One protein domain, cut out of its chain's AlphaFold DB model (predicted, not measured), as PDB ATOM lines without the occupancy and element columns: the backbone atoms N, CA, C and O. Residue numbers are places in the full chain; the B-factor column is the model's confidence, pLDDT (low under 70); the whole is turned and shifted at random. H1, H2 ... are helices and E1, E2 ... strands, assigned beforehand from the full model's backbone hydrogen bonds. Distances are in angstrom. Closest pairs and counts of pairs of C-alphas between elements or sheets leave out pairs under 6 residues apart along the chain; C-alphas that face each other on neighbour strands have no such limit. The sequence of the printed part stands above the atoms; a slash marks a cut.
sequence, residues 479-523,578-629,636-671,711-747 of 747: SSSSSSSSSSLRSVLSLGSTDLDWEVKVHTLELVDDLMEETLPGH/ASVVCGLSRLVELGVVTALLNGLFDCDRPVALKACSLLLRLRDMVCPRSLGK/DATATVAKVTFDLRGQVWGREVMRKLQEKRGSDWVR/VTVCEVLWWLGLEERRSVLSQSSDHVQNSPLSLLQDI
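What this domain is: This is residues 479 to 523, 578 to 629, 636 to 671 and 711 to 747 of the 747 residues of an uncharacterized protein of Coregonus sp. 'balchen' (UniProt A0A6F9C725). Two helical hairpins, H1 with H2 and H4 with H5, pack side by side as a core of four helices, with H3 at the end where H2 finishes and H4 begins. H9 and H10 pack on H5, and H8 packs on H9 and sticks out with residues 666 to 671, while the tail of residues 734 to 747 sticks out and makes the length. The printed part has 170 residues and is mostly helix, in the order H1 to H7, E1, H8 to H11. It is compact, with a radius of gyration of the C-alphas of 17.2 A and spans of 53 by 44 by 33 A.

How they stand to each other: H1, residues 486 to 496, and H2, residues 502 to 519, form a hairpin at a shallow tilt of 30 degrees; their closest C-alphas, of Gly 496 and Lys 505, are 5.4 A apart. H3, residues 578 to 590, touches H2 with residues 583 to 587 alone, closest at the C-alphas of Thr 519 and Gly 583, 5.2 A. H4, residues 592 to 600, and H5, residues 605 to 622, form a second hairpin at a steep tilt of 40 degrees, closest at the C-alphas of Leu 600 and Ala 608, 4.3 A. H2 and H5 are the hubs and touch the same way at 11 degrees, a shallow tilt, closest at the C-alphas of Val 506 and Val 607, 5.5 A. H6, residues 625 to 628, touches no helix. H7, residues 638 to 641, touches H3, with the C-alphas of Val 581 and Val 641 closest at 5.0 A. E1, residues 645 to 647, pairs with no named strand, but its residues 645 to 646 pair antiparallel with residues 711 to 712. H8, residues 654 to 671, touches H9, residues 713 to 719, at a steep tilt of 62 degrees, closest at the C-alphas of Leu 661 and Trp 719, 6.3 A. H9 touches H5, closest at the C-alphas of Arg 619 and Leu 717, 5.8 A; H10, residues 722 to 730, touches H5, closest at those of Leu 609 and Leu 729, 5.8 A. H11, residues 733 to 737, touches no helix. Each O i to N i+4 pair is within hydrogen-bond range in H1, H3, H4, H5 and H8 to H11, and 13 of 14 in H2; H6 and H7 are too short for one.

Where its parts are: H1 begins at C-alpha 486 (68.301, 73.304, 53.877). H8 is 26.0 A long, H5 25.5 A, H2 25.3 A. H11 ends at C-alpha 737 (76.276, 73.673, 96.616).

The domain as a whole: Cuts leave gaps between C-alphas 523 and 578 of 16.2 A, 629 and 636 of 17.6 A, and 671 and 711 of 22.5 A. No link printed whole is long. The mean pLDDT of the printed part is 76.8; stretches under 70 include residues 479 to 486, 666 to 671 and 732 to 747.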
ATOM      1  N   SER A 479      73.505  62.828  50.615       48.47
ATOM      2  CA  SER A 479      73.532  63.622  49.370       48.47
ATOM      3  C   SER A 479      72.406  64.672  49.297       48.47
ATOM      4  O   SER A 479      72.423  65.552  48.430       48.47
ATOM      5  N   SER A 480      71.427  64.606  50.206       50.22
ATOM      6  CA  SER A 480      70.188  65.400  50.182       50.22
ATOM      7  C   SER A 480      70.267  66.716  50.967       50.22
ATOM      8  O   SER A 480      69.314  67.494  50.975       50.22
ATOM      9  N   SER A 481      71.420  67.030  51.568       49.72
ATOM     10  CA  SER A 481      71.756  68.359  52.112       49.72
ATOM     11  C   SER A 481      71.908  69.442  51.020       49.72
ATOM     12  O   SER A 481      72.067  70.636  51.312       49.72
ATOM     13  N   SER A 482      71.813  69.047  49.746       44.88
ATOM     14  CA  SER A 482      71.887  69.891  48.556       44.88
ATOM     15  C   SER A 482      70.597  70.700  48.315       44.88
ATOM     16  O   SER A 482      69.560  70.205  47.879       44.88
ATOM     17  N   SER A 483      70.674  72.017  48.538       46.44
ATOM     18  CA  SER A 483      69.594  73.002  48.317       46.44
ATOM     19  C   SER A 483      68.277  72.765  49.086       46.44
ATOM     20  O   SER A 483      68.080  73.412  50.115       46.44
ATOM     21  N   SER A 484      67.367  71.902  48.622       46.38
ATOM     22  CA  SER A 484      65.946  71.941  49.018       46.38
ATOM     23  C   SER A 484      65.667  71.579  50.481       46.38
ATOM     24  O   SER A 484      64.795  72.188  51.087       46.38
ATOM     25  N   SER A 485      66.430  70.665  51.096       59.22
ATOM     26  CA  SER A 485      66.257  70.320  52.525       59.22
ATOM     27  C   SER A 485      66.819  71.383  53.496       59.22
ATOM     28  O   SER A 485      66.614  71.332  54.708       59.22
ATOM     29  N   SER A 486      67.550  72.389  52.999       66.81
ATOM     30  CA  SER A 486      68.301  73.304  53.877       66.81
ATOM     31  C   SER A 486      67.456  74.357  54.591       66.81
ATOM     32  O   SER A 486      67.826  74.786  55.682       66.81
ATOM     33  N   SER A 487      66.295  74.714  54.042       77.81
ATOM     34  CA  SER A 487      65.254  75.466  54.754       77.81
ATOM     35  C   SER A 487      64.657  74.635  55.895       77.81
ATOM     36  O   SER A 487      64.494  75.152  57.002       77.81
ATOM     37  N   SER A 488      64.398  73.348  55.651       82.56
ATOM     38  CA  SER A 488      63.879  72.382  56.623       82.56
ATOM     39  C   SER A 488      64.838  72.226  57.803       82.56
ATOM     40  O   SER A 488      64.485  72.557  58.932       82.56
ATOM     41  N   LEU A 489      66.090  71.838  57.534       86.38
ATOM     42  CA  LEU A 489      67.135  71.664  58.550       86.38
ATOM     43  C   LEU A 489      67.392  72.956  59.342       86.38
ATOM     44  O   LEU A 489      67.477  72.916  60.567       86.38
ATOM     45  N   ARG A 490      67.436  74.120  58.675       89.75
ATOM     46  CA  ARG A 490      67.559  75.423  59.349       89.75
ATOM     47  C   ARG A 490      66.383  75.710  60.288       89.75
ATOM     48  O   ARG A 490      66.582  76.299  61.348       89.75
ATOM     49  N   SER A 491      65.173  75.294  59.918       92.38
ATOM     50  CA  SER A 491      63.971  75.467  60.743       92.38
ATOM     51  C   SER A 491      63.989  74.533  61.956       92.38
ATOM     52  O   SER A 491      63.770  75.001  63.071       92.38
ATOM     53  N   VAL A 492      64.368  73.261  61.773       92.50
ATOM     54  CA  VAL A 492      64.569  72.288  62.865       92.50
ATOM     55  C   VAL A 492      65.613  72.791  63.862       92.50
ATOM     56  O   VAL A 492      65.340  72.853  65.058       92.50
ATOM     57  N   LEU A 493      66.781  73.229  63.376       94.25
ATOM     58  CA  LEU A 493      67.849  73.785  64.212       94.25
ATOM     59  C   LEU A 493      67.407  75.055  64.956       94.25
ATOM     60  O   LEU A 493      67.786  75.252  66.110       94.25
ATOM     61  N   SER A 494      66.605  75.918  64.322       93.81
ATOM     62  CA  SER A 494      66.095  77.139  64.956       93.81
ATOM     63  C   SER A 494      65.071  76.843  66.055       93.81
ATOM     64  O   SER A 494      65.146  77.456  67.117       93.81
ATOM     65  N   LEU A 495      64.131  75.923  65.814       95.25
ATOM     66  CA  LEU A 495      63.109  75.539  66.790       95.25
ATOM     67  C   LEU A 495      63.734  74.745  67.944       95.25
ATOM     68  O   LEU A 495      63.715  75.201  69.082       95.25
ATOM     69  N   GLY A 496      64.384  73.619  67.647       94.56
ATOM     70  CA  GLY A 496      64.894  72.699  68.665       94.56
ATOM     71  C   GLY A 496      66.003  73.279  69.554       94.56
ATOM     72  O   GLY A 496      66.121  72.895  70.715       94.56
ATOM     73  N   SER A 497      66.775  74.267  69.074       94.25
ATOM     74  CA  SER A 497      67.753  74.992  69.912       94.25
ATOM     75  C   SER A 497      67.154  76.145  70.730       94.25
ATOM     76  O   SER A 497      67.889  76.811  71.456       94.25
ATOM     77  N   THR A 498      65.844  76.390  70.622       92.56
ATOM     78  CA  THR A 498      65.092  77.370  71.429       92.56
ATOM     79  C   THR A 498      63.885  76.756  72.155       92.56
ATOM     80  O   THR A 498      63.069  77.487  72.715       92.56
ATOM     81  N   ASP A 499      63.797  75.421  72.184       95.69
ATOM     82  CA  ASP A 499      62.753  74.654  72.871       95.69
ATOM     83  C   ASP A 499      62.781  74.863  74.405       95.69
ATOM     84  O   ASP A 499      63.763  75.338  74.981       95.69
ATOM     85  N   LEU A 500      61.697  74.489  75.085       88.75
ATOM     86  CA  LEU A 500      61.580  74.493  76.546       88.75
ATOM     87  C   LEU A 500      62.069  73.182  77.191       88.75
ATOM     88  O   LEU A 500      62.437  73.188  78.363       88.75
ATOM     89  N   ASP A 501      62.075  72.070  76.452       89.12
ATOM     90  CA  ASP A 501      62.593  70.774  76.891       89.12
ATOM     91  C   ASP A 501      64.091  70.666  76.559       89.12
ATOM     92  O   ASP A 501      64.512  70.702  75.398       89.12
ATOM     93  N   TRP A 502      64.913  70.523  77.599       89.19
ATOM     94  CA  TRP A 502      66.364  70.409  77.482       89.19
ATOM     95  C   TRP A 502      66.805  69.185  76.664       89.19
ATOM     96  O   TRP A 502      67.856  69.242  76.023       89.19
ATOM     97  N   GLU A 503      66.016  68.106  76.617       90.31
ATOM     98  CA  GLU A 503      66.334  66.925  75.807       90.31
ATOM     99  C   GLU A 503      66.157  67.206  74.305       90.31
ATOM    100  O   GLU A 503      66.981  66.766  73.503       90.31
ATOM    101  N   VAL A 504      65.166  68.022  73.913       92.12
ATOM    102  CA  VAL A 504      65.010  68.484  72.517       92.12
ATOM    103  C   VAL A 504      66.239  69.296  72.098       92.12
ATOM    104  O   VAL A 504      66.796  69.069  71.019       92.12
ATOM    105  N   LYS A 505      66.740  70.173  72.977       93.88
ATOM    106  CA  LYS A 505      67.991  70.916  72.748       93.88
ATOM    107  C   LYS A 505      69.200  69.975  72.640       93.88
ATOM    108  O   LYS A 505      70.039  70.155  71.758       93.88
ATOM    109  N   VAL A 506      69.301  68.953  73.499       93.50
ATOM    110  CA  VAL A 506      70.403  67.968  73.482       93.50
ATOM    111  C   VAL A 506      70.402  67.121  72.206       93.50
ATOM    112  O   VAL A 506      71.487  66.910  71.657       93.50
ATOM    113  N   HIS A 507      69.243  66.699  71.694       90.25
ATOM    114  CA  HIS A 507      69.137  66.037  70.385       90.25
ATOM    115  C   HIS A 507      69.382  67.010  69.224       90.25
ATOM    116  O   HIS A 507      70.033  66.660  68.244       90.25
ATOM    117  N   THR A 508      68.975  68.277  69.337       96.00
ATOM    118  CA  THR A 508      69.304  69.287  68.311       96.00
ATOM    119  C   THR A 508      70.820  69.485  68.206       96.00
ATOM    120  O   THR A 508      71.352  69.681  67.116       96.00
ATOM    121  N   LEU A 509      71.540  69.348  69.323       95.94
ATOM    122  CA  LEU A 509      73.003  69.332  69.360       95.94
ATOM    123  C   LEU A 509      73.639  68.009  68.874       95.94
ATOM    124  O   LEU A 509      74.843  67.994  68.649       95.94
ATOM    125  N   GLU A 510      72.883  66.919  68.697       93.94
ATOM    126  CA  GLU A 510      73.332  65.724  67.950       93.94
ATOM    127  C   GLU A 510      73.212  65.948  66.443       93.94
ATOM    128  O   GLU A 510      74.192  65.761  65.729       93.94
ATOM    129  N   LEU A 511      72.069  66.467  65.978       91.69
ATOM    130  CA  LEU A 511      71.877  66.857  64.576       91.69
ATOM    131  C   LEU A 511      72.934  67.878  64.114       91.69
ATOM    132  O   LEU A 511      73.394  67.831  62.978       91.69
ATOM    133  N   VAL A 512      73.356  68.785  65.003       94.62
ATOM    134  CA  VAL A 512      74.490  69.695  64.769       94.62
ATOM    135  C   VAL A 512      75.815  68.957  64.573       94.62
ATOM    136  O   VAL A 512      76.589  69.367  63.711       94.62
ATOM    137  N   ASP A 513      76.103  67.926  65.368       92.81
ATOM    138  CA  ASP A 513      77.378  67.201  65.293       92.81
ATOM    139  C   ASP A 513      77.437  66.348  64.018       92.81
ATOM    140  O   ASP A 513      78.414  66.419  63.278       92.81
ATOM    141  N   ASP A 514      76.333  65.672  63.677       87.81
ATOM    142  CA  ASP A 514      76.178  64.945  62.411       87.81
ATOM    143  C   ASP A 514      76.368  65.871  61.192       87.81
ATOM    144  O   ASP A 514      77.141  65.566  60.282       87.81
ATOM    145  N   LEU A 515      75.725  67.050  61.197       89.50
ATOM    146  CA  LEU A 515      75.902  68.066  60.150       89.50
ATOM    147  C   LEU A 515      77.335  68.613  60.097       89.50
ATOM    148  O   LEU A 515      77.811  68.974  59.019       89.50
ATOM    149  N   MET A 516      78.026  68.708  61.235       89.31
ATOM    150  CA  MET A 516      79.427  69.126  61.292       89.31
ATOM    151  C   MET A 516      80.360  68.063  60.704       89.31
ATOM    152  O   MET A 516      81.260  68.434  59.952       89.31
ATOM    153  N   GLU A 517      80.133  66.776  60.979       86.56
ATOM    154  CA  GLU A 517      80.917  65.675  60.400       86.56
ATOM    155  C   GLU A 517      80.658  65.513  58.886       86.56
ATOM    156  O   GLU A 517      81.614  65.341  58.129       86.56
ATOM    157  N   GLU A 518      79.414  65.684  58.413       82.88
ATOM    158  CA  GLU A 518      79.078  65.704  56.975       82.88
ATOM    159  C   GLU A 518      79.717  66.903  56.244       82.88
ATOM    160  O   GLU A 518      80.281  66.764  55.157       82.88
ATOM    161  N   THR A 519      79.635  68.100  56.835       83.88
ATOM    162  CA  THR A 519      79.984  69.362  56.155       83.88
ATOM    163  C   THR A 519      81.471  69.731  56.270       83.88
ATOM    164  O   THR A 519      81.992  70.469  55.427       83.88
ATOM    165  N   LEU A 520      82.172  69.252  57.303       82.94
ATOM    166  CA  LEU A 520      83.594  69.524  57.561       82.94
ATOM    167  C   LEU A 520      84.401  68.234  57.839       82.94
ATOM    168  O   LEU A 520      85.025  68.123  58.896       82.94
ATOM    169  N   PRO A 521      84.464  67.273  56.895       62.53
ATOM    170  CA  PRO A 521      85.256  66.058  57.066       62.53
ATOM    171  C   PRO A 521      86.753  66.390  57.191       62.53
ATOM    172  O   PRO A 521      87.413  66.767  56.218       62.53
ATOM    173  N   GLY A 522      87.297  66.246  58.401       53.47
ATOM    174  CA  GLY A 522      88.687  66.562  58.726       53.47
ATOM    175  C   GLY A 522      89.271  65.596  59.755       53.47
ATOM    176  O   GLY A 522      88.750  65.486  60.856       53.47
ATOM    177  N   HIS A 523      90.352  64.910  59.365       40.56
ATOM    178  CA  HIS A 523      91.213  64.025  60.167       40.56
ATOM    179  C   HIS A 523      90.704  63.620  61.568       40.56
ATOM    180  O   HIS A 523      91.143  64.163  62.582       40.56
ATOM    181  N   ALA A 578      89.633  75.604  50.263       61.22
ATOM    182  CA  ALA A 578      88.367  76.093  49.712       61.22
ATOM    183  C   ALA A 578      87.156  75.271  50.199       61.22
ATOM    184  O   ALA A 578      86.105  75.844  50.470       61.22
ATOM    185  N   SER A 579      87.320  73.956  50.393       74.62
ATOM    186  CA  SER A 579      86.288  73.072  50.947       74.62
ATOM    187  C   SER A 579      85.885  73.481  52.368       74.62
ATOM    188  O   SER A 579      84.700  73.503  52.683       74.62
ATOM    189  N   VAL A 580      86.850  73.881  53.204       81.00
ATOM    190  CA  VAL A 580      86.605  74.325  54.591       81.00
ATOM    191  C   VAL A 580      85.895  75.682  54.623       81.00
ATOM    192  O   VAL A 580      84.996  75.882  55.435       81.00
ATOM    193  N   VAL A 581      86.238  76.606  53.714       82.06
ATOM    194  CA  VAL A 581      85.530  77.897  53.580       82.06
ATOM    195  C   VAL A 581      84.069  77.675  53.173       82.06
ATOM    196  O   VAL A 581      83.169  78.256  53.782       82.06
ATOM    197  N   CYS A 582      83.823  76.820  52.174       83.06
ATOM    198  CA  CYS A 582      82.473  76.475  51.729       83.06
ATOM    199  C   CYS A 582      81.676  75.768  52.834       83.06
ATOM    200  O   CYS A 582      80.558  76.185  53.126       83.06
ATOM    201  N   GLY A 583      82.262  74.768  53.499       85.88
ATOM    202  CA  GLY A 583      81.619  74.041  54.594       85.88
ATOM    203  C   GLY A 583      81.279  74.935  55.790       85.88
ATOM    204  O   GLY A 583      80.147  74.927  56.271       85.88
ATOM    205  N   LEU A 584      82.197  75.802  56.229       88.94
ATOM    206  CA  LEU A 584      81.914  76.732  57.329       88.94
ATOM    207  C   LEU A 584      80.832  77.757  56.958       88.94
ATOM    208  O   LEU A 584      79.980  78.082  57.787       88.94
ATOM    209  N   SER A 585      80.828  78.235  55.710       88.81
ATOM    210  CA  SER A 585      79.755  79.101  55.196       88.81
ATOM    211  C   SER A 585      78.411  78.366  55.216       88.81
ATOM    212  O   SER A 585      77.415  78.918  55.682       88.81
ATOM    213  N   ARG A 586      78.396  77.087  54.822       87.56
ATOM    214  CA  ARG A 586      77.207  76.230  54.833       87.56
ATOM    215  C   ARG A 586      76.659  75.981  56.242       87.56
ATOM    216  O   ARG A 586      75.450  76.063  56.442       87.56
ATOM    217  N   LEU A 587      77.518  75.767  57.239       91.19
ATOM    218  CA  LEU A 587      77.093  75.652  58.641       91.19
ATOM    219  C   LEU A 587      76.464  76.957  59.170       91.19
ATOM    220  O   LEU A 587      75.523  76.914  59.965       91.19
ATOM    221  N   VAL A 588      76.921  78.127  58.707       90.94
ATOM    222  CA  VAL A 588      76.277  79.421  59.015       90.94
ATOM    223  C   VAL A 588      74.928  79.572  58.295       90.94
ATOM    224  O   VAL A 588      73.955  80.010  58.915       90.94
ATOM    225  N   GLU A 589      74.823  79.162  57.028       89.38
ATOM    226  CA  GLU A 589      73.555  79.135  56.276       89.38
ATOM    227  C   GLU A 589      72.505  78.218  56.912       89.38
ATOM    228  O   GLU A 589      71.333  78.586  56.977       89.38
ATOM    229  N   LEU A 590      72.908  77.058  57.433       89.50
ATOM    230  CA  LEU A 590      72.028  76.148  58.173       89.50
ATOM    231  C   LEU A 590      71.695  76.660  59.585       89.50
ATOM    232  O   LEU A 590      70.750  76.188  60.202       89.50
ATOM    233  N   GLY A 591      72.426  77.655  60.099       91.56
ATOM    234  CA  GLY A 591      72.218  78.201  61.444       91.56
ATOM    235  C   GLY A 591      72.875  77.390  62.565       91.56
ATOM    236  O   GLY A 591      72.611  77.662  63.734       91.56
ATOM    237  N   VAL A 592      73.772  76.451  62.244       94.19
ATOM    238  CA  VAL A 592      74.487  75.609  63.222       94.19
ATOM    239  C   VAL A 592      75.264  76.455  64.236       94.19
ATOM    240  O   VAL A 592      75.184  76.207  65.436       94.19
ATOM    241  N   VAL A 593      75.944  77.518  63.789       93.06
ATOM    242  CA  VAL A 593      76.652  78.450  64.694       93.06
ATOM    243  C   VAL A 593      75.682  79.150  65.659       93.06
ATOM    244  O   VAL A 593      76.020  79.364  66.821       93.06
ATOM    245  N   THR A 594      74.456  79.454  65.219       92.94
ATOM    246  CA  THR A 594      73.402  80.030  66.070       92.94
ATOM    247  C   THR A 594      72.895  79.010  67.089       92.94
ATOM    248  O   THR A 594      72.824  79.336  68.268       92.94
ATOM    249  N   ALA A 595      72.614  77.771  66.672       95.12
ATOM    250  CA  ALA A 595      72.166  76.694  67.560       95.12
ATOM    251  C   ALA A 595      73.219  76.345  68.632       95.12
ATOM    252  O   ALA A 595      72.890  76.177  69.806       95.12
ATOM    253  N   LEU A 596      74.501  76.325  68.253       96.06
ATOM    254  CA  LEU A 596      75.619  76.156  69.180       96.06
ATOM    255  C   LEU A 596      75.734  77.303  70.192       96.06
ATOM    256  O   LEU A 596      76.069  77.065  71.349       96.06
ATOM    257  N   LEU A 597      75.462  78.547  69.791       93.62
ATOM    258  CA  LEU A 597      75.524  79.694  70.699       93.62
ATOM    259  C   LEU A 597      74.269  79.818  71.576       93.62
ATOM    260  O   LEU A 597      74.413  80.163  72.746       93.62
ATOM    261  N   ASN A 598      73.086  79.439  71.075       93.12
ATOM    262  CA  ASN A 598      71.897  79.205  71.902       93.12
ATOM    263  C   ASN A 598      72.235  78.211  73.017       93.12
ATOM    264  O   ASN A 598      72.184  78.569  74.191       93.12
ATOM    265  N   GLY A 599      72.699  77.011  72.643       91.81
ATOM    266  CA  GLY A 599      73.050  75.967  73.598       91.81
ATOM    267  C   GLY A 599      74.154  76.381  74.574       91.81
ATOM    268  O   GLY A 599      74.039  76.122  75.766       91.81
ATOM    269  N   LEU A 600      75.199  77.086  74.116       92.69
ATOM    270  CA  LEU A 600      76.289  77.555  74.980       92.69
ATOM    271  C   LEU A 600      75.788  78.463  76.111       92.69
ATOM    272  O   LEU A 600      76.306  78.389  77.230       92.69
ATOM    273  N   PHE A 601      74.840  79.352  75.801       88.62
ATOM    274  CA  PHE A 601      74.261  80.335  76.719       88.62
ATOM    275  C   PHE A 601      72.971  79.863  77.406       88.62
ATOM    276  O   PHE A 601      72.342  80.659  78.102       88.62
ATOM    277  N   ASP A 602      72.623  78.586  77.265       89.19
ATOM    278  CA  ASP A 602      71.486  77.973  77.940       89.19
ATOM    279  C   ASP A 602      71.707  77.845  79.464       89.19
ATOM    280  O   ASP A 602      72.843  77.831  79.954       89.19
ATOM    281  N   CYS A 603      70.612  77.757  80.220       85.31
ATOM    282  CA  CYS A 603      70.627  77.455  81.651       85.31
ATOM    283  C   CYS A 603      70.831  75.959  81.930       85.31
ATOM    284  O   CYS A 603      71.399  75.594  82.963       85.31
ATOM    285  N   ASP A 604      70.408  75.092  81.008       85.94
ATOM    286  CA  ASP A 604      70.500  73.648  81.145       85.94
ATOM    287  C   ASP A 604      71.943  73.186  80.930       85.94
ATOM    288  O   ASP A 604      72.459  73.088  79.813       85.94
ATOM    289  N   ARG A 605      72.618  72.861  82.036       84.19
ATOM    290  CA  ARG A 605      74.023  72.434  82.043       84.19
ATOM    291  C   ARG A 605      74.378  71.356  80.996       84.19
ATOM    292  O   ARG A 605      75.454  71.499  80.408       84.19
ATOM    293  N   PRO A 606      73.572  70.300  80.741       87.56
ATOM    294  CA  PRO A 606      73.893  69.310  79.707       87.56
ATOM    295  C   PRO A 606      73.992  69.934  78.307       87.56
ATOM    296  O   PRO A 606      74.927  69.638  77.561       87.56
ATOM    297  N   VAL A 607      73.078  70.857  77.992       89.00
ATOM    298  CA  VAL A 607      73.021  71.605  76.729       89.00
ATOM    299  C   VAL A 607      74.259  72.493  76.600       89.00
ATOM    300  O   VAL A 607      74.999  72.386  75.620       89.00
ATOM    301  N   ALA A 608      74.552  73.289  77.634       90.06
ATOM    302  CA  ALA A 608      75.706  74.183  77.661       90.06
ATOM    303  C   ALA A 608      77.048  73.442  77.558       90.06
ATOM    304  O   ALA A 608      77.946  73.889  76.841       90.06
ATOM    305  N   LEU A 609      77.198  72.292  78.226       90.06
ATOM    306  CA  LEU A 609      78.419  71.481  78.170       90.06
ATOM    307  C   LEU A 609      78.621  70.834  76.791       90.06
ATOM    308  O   LEU A 609      79.746  70.830  76.275       90.06
ATOM    309  N   LYS A 610      77.545  70.323  76.178       94.81
ATOM    310  CA  LYS A 610      77.574  69.722  74.838       94.81
ATOM    311  C   LYS A 610      77.893  70.779  73.781       94.81
ATOM    312  O   LYS A 610      78.892  70.647  73.078       94.81
ATOM    313  N   ALA A 611      77.164  71.894  73.768       94.88
ATOM    314  CA  ALA A 611      77.415  73.020  72.869       94.88
ATOM    315  C   ALA A 611      78.830  73.612  73.025       94.88
ATOM    316  O   ALA A 611      79.505  73.872  72.031       94.88
ATOM    317  N   CYS A 612      79.336  73.760  74.257       94.81
ATOM    318  CA  CYS A 612      80.709  74.217  74.498       94.81
ATOM    319  C   CYS A 612      81.767  73.233  73.969       94.81
ATOM    320  O   CYS A 612      82.834  73.659  73.528       94.81
ATOM    321  N   SER A 613      81.486  71.928  74.002       95.00
ATOM    322  CA  SER A 613      82.386  70.895  73.471       95.00
ATOM    323  C   SER A 613      82.381  70.875  71.938       95.00
ATOM    324  O   SER A 613      83.445  70.785  71.326       95.00
ATOM    325  N   LEU A 614      81.211  71.052  71.321       95.69
ATOM    326  CA  LEU A 614      81.047  71.152  69.868       95.69
ATOM    327  C   LEU A 614      81.662  72.437  69.296       95.69
ATOM    328  O   LEU A 614      82.311  72.392  68.257       95.69
ATOM    329  N   LEU A 615      81.562  73.574  69.993       94.69
ATOM    330  CA  LEU A 615      82.251  74.811  69.596       94.69
ATOM    331  C   LEU A 615      83.782  74.667  69.640       94.69
ATOM    332  O   LEU A 615      84.466  75.203  68.770       94.69
ATOM    333  N   LEU A 616      84.328  73.916  70.604       91.94
ATOM    334  CA  LEU A 616      85.758  73.583  70.626       91.94
ATOM    335  C   LEU A 616      86.144  72.682  69.440       91.94
ATOM    336  O   LEU A 616      87.110  72.994  68.749       91.94
ATOM    337  N   ARG A 617      85.355  71.635  69.144       92.00
ATOM    338  CA  ARG A 617      85.534  70.783  67.948       92.00
ATOM    339  C   ARG A 617      85.500  71.622  66.662       92.00
ATOM    340  O   ARG A 617      86.421  71.535  65.857       92.00
ATOM    341  N   LEU A 618      84.501  72.493  66.500       91.25
ATOM    342  CA  LEU A 618      84.373  73.391  65.348       91.25
ATOM    343  C   LEU A 618      85.592  74.310  65.205       91.25
ATOM    344  O   LEU A 618      86.130  74.437  64.105       91.25
ATOM    345  N   ARG A 619      86.062  74.922  66.302       89.06
ATOM    346  CA  ARG A 619      87.280  75.744  66.299       89.06
ATOM    347  C   ARG A 619      88.482  74.946  65.829       89.06
ATOM    348  O   ARG A 619      89.199  75.419  64.957       89.06
ATOM    349  N   ASP A 620      88.697  73.765  66.388       85.88
ATOM    350  CA  ASP A 620      89.890  72.976  66.103       85.88
ATOM    351  C   ASP A 620      89.877  72.425  64.655       85.88
ATOM    352  O   ASP A 620      90.948  72.221  64.083       85.88
ATOM    353  N   MET A 621      88.699  72.307  64.018       84.62
ATOM    354  CA  MET A 621      88.548  72.025  62.577       84.62
ATOM    355  C   MET A 621      88.775  73.246  61.662       84.62
ATOM    356  O   MET A 621      89.377  73.096  60.599       84.62
ATOM    357  N   VAL A 622      88.295  74.448  62.022       82.62
ATOM    358  CA  VAL A 622      88.297  75.618  61.100       82.62
ATOM    359  C   VAL A 622      89.308  76.716  61.431       82.62
ATOM    360  O   VAL A 622      89.502  77.631  60.631       82.62
ATOM    361  N   CYS A 623      89.970  76.660  62.585       76.56
ATOM    362  CA  CYS A 623      90.954  77.654  63.009       76.56
ATOM    363  C   CYS A 623      92.356  77.042  63.146       76.56
ATOM    364  O   CYS A 623      92.665  76.438  64.177       76.56
ATOM    365  N   PRO A 624      93.262  77.272  62.176       54.94
ATOM    366  CA  PRO A 624      94.669  76.923  62.328       54.94
ATOM    367  C   PRO A 624      95.274  77.514  63.612       54.94
ATOM    368  O   PRO A 624      95.015  78.665  63.975       54.94
ATOM    369  N   ARG A 625      96.140  76.741  64.282       50.69
ATOM    370  CA  ARG A 625      96.761  77.090  65.582       50.69
ATOM    371  C   ARG A 625      97.659  78.347  65.559       50.69
ATOM    372  O   ARG A 625      98.201  78.729  66.595       50.69
ATOM    373  N   SER A 626      97.820  79.004  64.409       47.31
ATOM    374  CA  SER A 626      98.585  80.244  64.234       47.31
ATOM    375  C   SER A 626      97.906  81.488  64.821       47.31
ATOM    376  O   SER A 626      98.612  82.422  65.189       47.31
ATOM    377  N   LEU A 627      96.576  81.510  65.003       46.31
ATOM    378  CA  LEU A 627      95.877  82.705  65.516       46.31
ATOM    379  C   LEU A 627      96.266  83.089  66.964       46.31
ATOM    380  O   LEU A 627      95.994  84.203  67.401       46.31
ATOM    381  N   GLY A 628      96.927  82.188  67.704       45.62
ATOM    382  CA  GLY A 628      97.388  82.411  69.079       45.62
ATOM    383  C   GLY A 628      98.805  82.988  69.237       45.62
ATOM    384  O   GLY A 628      99.214  83.249  70.368       45.62
ATOM    385  N   LYS A 629      99.585  83.171  68.157       38.97
ATOM    386  CA  LYS A 629     100.934  83.778  68.206       38.97
ATOM    387  C   LYS A 629     101.211  84.618  66.963       38.97
ATOM    388  O   LYS A 629     101.045  84.148  65.846       38.97
ATOM    389  N   ASP A 636      96.435  82.770  52.041       55.91
ATOM    390  CA  ASP A 636      95.210  83.457  51.605       55.91
ATOM    391  C   ASP A 636      93.946  82.622  51.926       55.91
ATOM    392  O   ASP A 636      92.858  83.148  52.172       55.91
ATOM    393  N   ALA A 637      94.132  81.302  52.050       53.31
ATOM    394  CA  ALA A 637      93.192  80.332  52.609       53.31
ATOM    395  C   ALA A 637      92.797  80.624  54.073       53.31
ATOM    396  O   ALA A 637      91.616  80.744  54.398       53.31
ATOM    397  N   THR A 638      93.771  80.798  54.972       58.47
ATOM    398  CA  THR A 638      93.495  81.138  56.381       58.47
ATOM    399  C   THR A 638      92.838  82.518  56.469       58.47
ATOM    400  O   THR A 638      91.873  82.720  57.208       58.47
ATOM    401  N   ALA A 639      93.288  83.450  55.624       62.06
ATOM    402  CA  ALA A 639      92.688  84.769  55.474       62.06
ATOM    403  C   ALA A 639      91.314  84.765  54.769       62.06
ATOM    404  O   ALA A 639      90.708  85.831  54.664       62.06
ATOM    405  N   THR A 640      90.801  83.633  54.272       65.81
ATOM    406  CA  THR A 640      89.435  83.507  53.721       65.81
ATOM    407  C   THR A 640      88.483  82.755  54.645       65.81
ATOM    408  O   THR A 640      87.351  83.213  54.785       65.81
ATOM    409  N   VAL A 641      88.922  81.724  55.382       70.12
ATOM    410  CA  VAL A 641      88.095  81.127  56.458       70.12
ATOM    411  C   VAL A 641      87.743  82.189  57.512       70.12
ATOM    412  O   VAL A 641      86.581  82.347  57.879       70.12
ATOM    413  N   ALA A 642      88.714  83.029  57.890       69.75
ATOM    414  CA  ALA A 642      88.514  84.150  58.812       69.75
ATOM    415  C   ALA A 642      87.602  85.285  58.282       69.75
ATOM    416  O   ALA A 642      87.387  86.268  58.988       69.75
ATOM    417  N   LYS A 643      87.068  85.189  57.052       78.50
ATOM    418  CA  LYS A 643      86.070  86.127  56.500       78.50
ATOM    419  C   LYS A 643      84.630  85.606  56.607       78.50
ATOM    420  O   LYS A 643      83.718  86.371  56.307       78.50
ATOM    421  N   VAL A 644      84.401  84.357  57.029       83.81
ATOM    422  CA  VAL A 644      83.040  83.827  57.222       83.81
ATOM    423  C   VAL A 644      82.408  84.486  58.452       83.81
ATOM    424  O   VAL A 644      82.925  84.381  59.569       83.81
ATOM    425  N   THR A 645      81.292  85.186  58.243       87.00
ATOM    426  CA  THR A 645      80.575  85.963  59.268       87.00
ATOM    427  C   THR A 645      79.144  85.489  59.459       87.00
ATOM    428  O   THR A 645      78.506  85.059  58.502       87.00
ATOM    429  N   PHE A 646      78.611  85.678  60.663       85.81
ATOM    430  CA  PHE A 646      77.197  85.475  60.989       85.81
ATOM    431  C   PHE A 646      76.630  86.695  61.733       85.81
ATOM    432  O   PHE A 646      77.384  87.560  62.186       85.81
ATOM    433  N   ASP A 647      75.301  86.793  61.812       85.00
ATOM    434  CA  ASP A 647      74.588  87.941  62.383       85.00
ATOM    435  C   ASP A 647      74.161  87.684  63.838       85.00
ATOM    436  O   ASP A 647      73.548  86.664  64.152       85.00
ATOM    437  N   LEU A 648      74.471  88.634  64.722       79.31
ATOM    438  CA  LEU A 648      74.112  88.640  66.143       79.31
ATOM    439  C   LEU A 648      72.782  89.358  66.424       79.31
ATOM    440  O   LEU A 648      72.307  89.350  67.562       79.31
ATOM    441  N   ARG A 649      72.184  90.033  65.433       76.75
ATOM    442  CA  ARG A 649      70.934  90.783  65.626       76.75
ATOM    443  C   ARG A 649      69.778  89.843  65.971       76.75
ATOM    444  O   ARG A 649      69.656  88.749  65.432       76.75
ATOM    445  N   GLY A 650      68.945  90.275  66.916       71.81
ATOM    446  CA  GLY A 650      67.854  89.471  67.483       71.81
ATOM    447  C   GLY A 650      68.287  88.412  68.507       71.81
ATOM    448  O   GLY A 650      67.454  87.984  69.298       71.81
ATOM    449  N   GLN A 651      69.569  88.033  68.565       81.81
ATOM    450  CA  GLN A 651      70.045  86.972  69.456       81.81
ATOM    451  C   GLN A 651      70.132  87.447  70.913       81.81
ATOM    452  O   GLN A 651      70.761  88.466  71.211       81.81
ATOM    453  N   VAL A 652      69.552  86.679  71.844       79.62
ATOM    454  CA  VAL A 652      69.495  87.022  73.283       79.62
ATOM    455  C   VAL A 652      70.901  87.194  73.873       79.62
ATOM    456  O   VAL A 652      71.181  88.172  74.571       79.62
ATOM    457  N   TRP A 653      71.811  86.287  73.516       83.38
ATOM    458  CA  TRP A 653      73.228  86.289  73.892       83.38
ATOM    459  C   TRP A 653      74.099  87.251  73.064       83.38
ATOM    460  O   TRP A 653      75.245  87.504  73.438       83.38
ATOM    461  N   GLY A 654      73.586  87.842  71.977       83.00
ATOM    462  CA  GLY A 654      74.376  88.660  71.044       83.00
ATOM    463  C   GLY A 654      75.085  89.849  71.708       83.00
ATOM    464  O   GLY A 654      76.230  90.159  71.371       83.00
ATOM    465  N   ARG A 655      74.460  90.467  72.722       81.56
ATOM    466  CA  ARG A 655      75.082  91.539  73.529       81.56
ATOM    467  C   ARG A 655      76.266  91.050  74.370       81.56
ATOM    468  O   ARG A 655      77.248  91.772  74.496       81.56
ATOM    469  N   GLU A 656      76.181  89.847  74.931       82.44
ATOM    470  CA  GLU A 656      77.244  89.265  75.763       82.44
ATOM    471  C   GLU A 656      78.434  88.817  74.907       82.44
ATOM    472  O   GLU A 656      79.580  89.095  75.259       82.44
ATOM    473  N   VAL A 657      78.175  88.232  73.730       84.62
ATOM    474  CA  VAL A 657      79.221  87.940  72.733       84.62
ATOM    475  C   VAL A 657      79.939  89.230  72.320       84.62
ATOM    476  O   VAL A 657      81.166  89.296  72.399       84.62
ATOM    477  N   MET A 658      79.200  90.290  71.969       83.00
ATOM    478  CA  MET A 658      79.795  91.593  71.635       83.00
ATOM    479  C   MET A 658      80.613  92.186  72.787       83.00
ATOM    480  O   MET A 658      81.716  92.676  72.544       83.00
ATOM    481  N   ARG A 659      80.129  92.105  74.034       82.75
ATOM    482  CA  ARG A 659      80.867  92.578  75.215       82.75
ATOM    483  C   ARG A 659      82.197  91.841  75.377       82.75
ATOM    484  O   ARG A 659      83.234  92.489  75.491       82.75
ATOM    485  N   LYS A 660      82.193  90.504  75.319       80.94
ATOM    486  CA  LYS A 660      83.412  89.680  75.415       80.94
ATOM    487  C   LYS A 660      84.418  90.003  74.305       80.94
ATOM    488  O   LYS A 660      85.609  90.145  74.581       80.94
ATOM    489  N   LEU A 661      83.940  90.187  73.070       80.38
ATOM    490  CA  LEU A 661      84.778  90.593  71.937       80.38
ATOM    491  C   LEU A 661      85.388  91.993  72.137       80.38
ATOM    492  O   LEU A 661      86.571  92.192  71.860       80.38
ATOM    493  N   GLN A 662      84.611  92.953  72.647       80.31
ATOM    494  CA  GLN A 662      85.079  94.312  72.946       80.31
ATOM    495  C   GLN A 662      86.095  94.339  74.097       80.31
ATOM    496  O   GLN A 662      87.117  95.015  73.982       80.31
ATOM    497  N   GLU A 663      85.871  93.571  75.167       79.06
ATOM    498  CA  GLU A 663      86.802  93.434  76.297       79.06
ATOM    499  C   GLU A 663      88.153  92.866  75.846       79.06
ATOM    500  O   GLU A 663      89.203  93.422  76.183       79.06
ATOM    501  N   LYS A 664      88.145  91.811  75.018       72.38
ATOM    502  CA  LYS A 664      89.375  91.242  74.447       72.38
ATOM    503  C   LYS A 664      90.078  92.222  73.510       72.38
ATOM    504  O   LYS A 664      91.264  92.487  73.716       72.38
ATOM    505  N   ARG A 665      89.352  92.846  72.574       70.38
ATOM    506  CA  ARG A 665      89.913  93.852  71.653       70.38
ATOM    507  C   ARG A 665      90.530  95.039  72.406       70.38
ATOM    508  O   ARG A 665      91.629  95.463  72.066       70.38
ATOM    509  N   GLY A 666      89.876  95.528  73.462       59.56
ATOM    510  CA  GLY A 666      90.422  96.570  74.337       59.56
ATOM    511  C   GLY A 666      91.682  96.128  75.089       59.56
ATOM    512  O   GLY A 666      92.628  96.906  75.207       59.56
ATOM    513  N   SER A 667      91.733  94.874  75.554       59.06
ATOM    514  CA  SER A 667      92.902  94.342  76.267       59.06
ATOM    515  C   SER A 667      94.152  94.221  75.386       59.06
ATOM    516  O   SER A 667      95.239  94.573  75.846       59.06
ATOM    517  N   ASP A 668      94.012  93.826  74.114       53.41
ATOM    518  CA  ASP A 668      95.145  93.781  73.182       53.41
ATOM    519  C   ASP A 668      95.567  95.178  72.705       53.41
ATOM    520  O   ASP A 668      96.765  95.443  72.665       53.41
ATOM    521  N   TRP A 669      94.643  96.122  72.477       38.03
ATOM    522  CA  TRP A 669      95.013  97.522  72.192       38.03
ATOM    523  C   TRP A 669      95.846  98.147  73.325       38.03
ATOM    524  O   TRP A 669      96.809  98.871  73.065       38.03
ATOM    525  N   VAL A 670      95.527  97.837  74.588       42.03
ATOM    526  CA  VAL A 670      96.318  98.263  75.759       42.03
ATOM    527  C   VAL A 670      97.672  97.544  75.841       42.03
ATOM    528  O   VAL A 670      98.615  98.099  76.408       42.03
ATOM    529  N   ARG A 671      97.803  96.338  75.279       36.75
ATOM    530  CA  ARG A 671      99.059  95.576  75.241       36.75
ATOM    531  C   ARG A 671      99.980  96.062  74.119       36.75
ATOM    532  O   ARG A 671     101.121  96.421  74.392       36.75
ATOM    533  N   VAL A 711      79.713  89.424  63.027       84.31
ATOM    534  CA  VAL A 711      81.049  89.041  63.532       84.31
ATOM    535  C   VAL A 711      81.582  87.812  62.798       84.31
ATOM    536  O   VAL A 711      80.798  87.037  62.245       84.31
ATOM    537  N   THR A 712      82.905  87.624  62.767       86.75
ATOM    538  CA  THR A 712      83.496  86.420  62.155       86.75
ATOM    539  C   THR A 712      83.342  85.213  63.079       86.75
ATOM    540  O   THR A 712      83.413  85.341  64.305       86.75
ATOM    541  N   VAL A 713      83.158  84.020  62.505       86.69
ATOM    542  CA  VAL A 713      83.054  82.786  63.303       86.69
ATOM    543  C   VAL A 713      84.359  82.536  64.076       86.69
ATOM    544  O   VAL A 713      84.327  82.202  65.258       86.69
ATOM    545  N   CYS A 714      85.513  82.790  63.452       84.94
ATOM    546  CA  CYS A 714      86.826  82.614  64.074       84.94
ATOM    547  C   CYS A 714      87.056  83.531  65.292       84.94
ATOM    548  O   CYS A 714      87.529  83.042  66.315       84.94
ATOM    549  N   GLU A 715      86.705  84.827  65.235       83.69
ATOM    550  CA  GLU A 715      86.828  85.725  66.403       83.69
ATOM    551  C   GLU A 715      86.026  85.197  67.600       83.69
ATOM    552  O   GLU A 715      86.538  85.136  68.719       83.69
ATOM    553  N   VAL A 716      84.785  84.765  67.361       85.75
ATOM    554  CA  VAL A 716      83.889  84.243  68.403       85.75
ATOM    555  C   VAL A 716      84.452  82.964  69.031       85.75
ATOM    556  O   VAL A 716      84.529  82.865  70.256       85.75
ATOM    557  N   LEU A 717      84.908  82.014  68.210       87.62
ATOM    558  CA  LEU A 717      85.434  80.727  68.677       87.62
ATOM    559  C   LEU A 717      86.710  80.845  69.526       87.62
ATOM    560  O   LEU A 717      86.915  80.036  70.431       87.62
ATOM    561  N   TRP A 718      87.557  81.850  69.285       82.75
ATOM    562  CA  TRP A 718      88.749  82.084  70.110       82.75
ATOM    563  C   TRP A 718      88.480  82.926  71.359       82.75
ATOM    564  O   TRP A 718      89.119  82.710  72.389       82.75
ATOM    565  N   TRP A 719      87.592  83.921  71.291       81.31
ATOM    566  CA  TRP A 719      87.505  84.961  72.328       81.31
ATOM    567  C   TRP A 719      86.387  84.741  73.361       81.31
ATOM    568  O   TRP A 719      86.362  85.440  74.375       81.31
ATOM    569  N   LEU A 720      85.522  83.734  73.177       83.88
ATOM    570  CA  LEU A 720      84.487  83.357  74.152       83.88
ATOM    571  C   LEU A 720      84.998  82.673  75.436       83.88
ATOM    572  O   LEU A 720      84.222  82.544  76.383       83.88
ATOM    573  N   GLY A 721      86.266  82.249  75.500       84.25
ATOM    574  CA  GLY A 721      86.822  81.571  76.684       84.25
ATOM    575  C   GLY A 721      86.276  80.153  76.889       84.25
ATOM    576  O   GLY A 721      85.936  79.766  78.007       84.25
ATOM    577  N   LEU A 722      86.154  79.386  75.802       89.19
ATOM    578  CA  LEU A 722      85.517  78.065  75.795       89.19
ATOM    579  C   LEU A 722      86.216  77.048  76.721       89.19
ATOM    580  O   LEU A 722      85.537  76.249  77.354       89.19
ATOM    581  N   GLU A 723      87.542  77.108  76.873       89.19
ATOM    582  CA  GLU A 723      88.304  76.294  77.834       89.19
ATOM    583  C   GLU A 723      87.866  76.529  79.289       89.19
ATOM    584  O   GLU A 723      87.593  75.580  80.025       89.19
ATOM    585  N   GLU A 724      87.779  77.797  79.701       85.88
ATOM    586  CA  GLU A 724      87.354  78.203  81.045       85.88
ATOM    587  C   GLU A 724      85.900  77.780  81.287       85.88
ATOM    588  O   GLU A 724      85.583  77.155  82.300       85.88
ATOM    589  N   ARG A 725      85.028  78.023  80.300       84.88
ATOM    590  CA  ARG A 725      83.610  77.656  80.359       84.88
ATOM    591  C   ARG A 725      83.401  76.142  80.425       84.88
ATOM    592  O   ARG A 725      82.617  75.691  81.256       84.88
ATOM    593  N   ARG A 726      84.135  75.344  79.640       88.56
ATOM    594  CA  ARG A 726      84.113  73.871  79.719       88.56
ATOM    595  C   ARG A 726      84.642  73.368  81.062       88.56
ATOM    596  O   ARG A 726      84.055  72.449  81.624       88.56
ATOM    597  N   SER A 727      85.697  73.984  81.599       85.38
ATOM    598  CA  SER A 727      86.233  73.648  82.925       85.38
ATOM    599  C   SER A 727      85.186  73.858  84.024       85.38
ATOM    600  O   SER A 727      84.936  72.942  84.811       85.38
ATOM    601  N   VAL A 728      84.491  75.001  84.032       82.50
ATOM    602  CA  VAL A 728      83.388  75.273  84.973       82.50
ATOM    603  C   VAL A 728      82.226  74.293  84.768       82.50
ATOM    604  O   VAL A 728      81.788  73.656  85.722       82.50
ATOM    605  N   LEU A 729      81.778  74.088  83.525       81.81
ATOM    606  CA  LEU A 729      80.680  73.167  83.186       81.81
ATOM    607  C   LEU A 729      81.005  71.680  83.439       81.81
ATOM    608  O   LEU A 729      80.095  70.847  83.418       81.81
ATOM    609  N   SER A 730      82.268  71.324  83.702       79.31
ATOM    610  CA  SER A 730      82.686  69.956  84.048       79.31
ATOM    611  C   SER A 730      82.679  69.652  85.557       79.31
ATOM    612  O   SER A 730      82.524  68.496  85.938       79.31
ATOM    613  N   GLN A 731      82.761  70.661  86.432       74.31
ATOM    614  CA  GLN A 731      82.782  70.481  87.898       74.31
ATOM    615  C   GLN A 731      81.374  70.172  88.430       74.31
ATOM    616  O   GLN A 731      80.419  70.792  87.973       74.31
ATOM    617  N   SER A 732      81.178  69.204  89.337       55.81
ATOM    618  CA  SER A 732      79.822  68.790  89.758       55.81
ATOM    619  C   SER A 732      79.027  69.923  90.430       55.81
ATOM    620  O   SER A 732      79.600  70.859  90.987       55.81
ATOM    621  N   SER A 733      77.692  69.839  90.378       54.59
ATOM    622  CA  SER A 733      76.761  70.723  91.113       54.59
ATOM    623  C   SER A 733      77.147  70.867  92.584       54.59
ATOM    624  O   SER A 733      77.114  71.952  93.160       54.59
ATOM    625  N   ASP A 734      77.591  69.761  93.164       46.53
ATOM    626  CA  ASP A 734      77.934  69.604  94.570       46.53
ATOM    627  C   ASP A 734      79.181  70.426  94.937       46.53
ATOM    628  O   ASP A 734      79.347  70.816  96.092       46.53
ATOM    629  N   HIS A 735      80.035  70.756  93.960       45.34
ATOM    630  CA  HIS A 735      81.165  71.667  94.149       45.34
ATOM    631  C   HIS A 735      80.717  73.133  94.309       45.34
ATOM    632  O   HIS A 735      81.415  73.922  94.941       45.34
ATOM    633  N   VAL A 736      79.529  73.485  93.797       42.22
ATOM    634  CA  VAL A 736      78.887  74.795  93.996       42.22
ATOM    635  C   VAL A 736      78.022  74.789  95.258       42.22
ATOM    636  O   VAL A 736      78.170  75.675  96.094       42.22
ATOM    637  N   GLN A 737      77.186  73.762  95.460       42.31
ATOM    638  CA  GLN A 737      76.276  73.673  96.616       42.31
ATOM    639  C   GLN A 737      76.998  73.606  97.974       42.31
ATOM    640  O   GLN A 737      76.452  74.064  98.975       42.31
ATOM    641  N   ASN A 738      78.233  73.093  98.030       41.56
ATOM    642  CA  ASN A 738      79.049  73.115  99.252       41.56
ATOM    643  C   ASN A 738      79.795  74.451  99.482       41.56
ATOM    644  O   ASN A 738      80.571  74.569 100.432       41.56
ATOM    645  N   SER A 739      79.563  75.473  98.651       42.09
ATOM    646  CA  SER A 739      80.045  76.836  98.893       42.09
ATOM    647  C   SER A 739      79.096  77.593  99.834       42.09
ATOM    648  O   SER A 739      77.912  77.722  99.513       42.09
ATOM    649  N   PRO A 740      79.594  78.222 100.920       44.44
ATOM    650  CA  PRO A 740      78.800  79.135 101.749       44.44
ATOM    651  C   PRO A 740      78.188  80.315 100.978       44.44
ATOM    652  O   PRO A 740      77.293  80.976 101.496       44.44
ATOM    653  N   LEU A 741      78.673  80.591  99.761       38.88
ATOM    654  CA  LEU A 741      78.138  81.631  98.887       38.88
ATOM    655  C   LEU A 741      76.854  81.193  98.161       38.88
ATOM    656  O   LEU A 741      75.986  82.031  97.963       38.88
ATOM    657  N   SER A 742      76.699  79.904  97.815       40.41
ATOM    658  CA  SER A 742      75.507  79.399  97.104       40.41
ATOM    659  C   SER A 742      74.261  79.514  97.984       40.41
ATOM    660  O   SER A 742      73.263  80.106  97.587       40.41
ATOM    661  N   LEU A 743      74.378  79.083  99.246       42.31
ATOM    662  CA  LEU A 743      73.332  79.220 100.266       42.31
ATOM    663  C   LEU A 743      72.935  80.689 100.536       42.31
ATOM    664  O   LEU A 743      71.883  80.944 101.105       42.31
ATOM    665  N   LEU A 744      73.778  81.651 100.145       39.97
ATOM    666  CA  LEU A 744      73.563  83.098 100.278       39.97
ATOM    667  C   LEU A 744      73.087  83.771  98.975       39.97
ATOM    668  O   LEU A 744      73.011  84.996  98.915       39.97
ATOM    669  N   GLN A 745      72.799  82.978  97.939       43.22
ATOM    670  CA  GLN A 745      72.136  83.400  96.699       43.22
ATOM    671  C   GLN A 745      70.766  82.721  96.521       43.22
ATOM    672  O   GLN A 745      69.917  83.267  95.820       43.22
ATOM    673  N   ASP A 746      70.542  81.584  97.192       42.34
ATOM    674  CA  ASP A 746      69.246  80.893  97.290       42.34
ATOM    675  C   ASP A 746      68.325  81.454  98.412       42.34
ATOM    676  O   ASP A 746      67.198  80.979  98.574       42.34
ATOM    677  N   ILE A 747      68.798  82.443  99.194       35.00
ATOM    678  CA  ILE A 747      68.084  83.153 100.286       35.00
ATOM    679  C   ILE A 747      67.913  84.636  99.937       35.00
ATOM    680  O   ILE A 747      66.768  85.126 100.057       35.00
TER     681      ILE A 747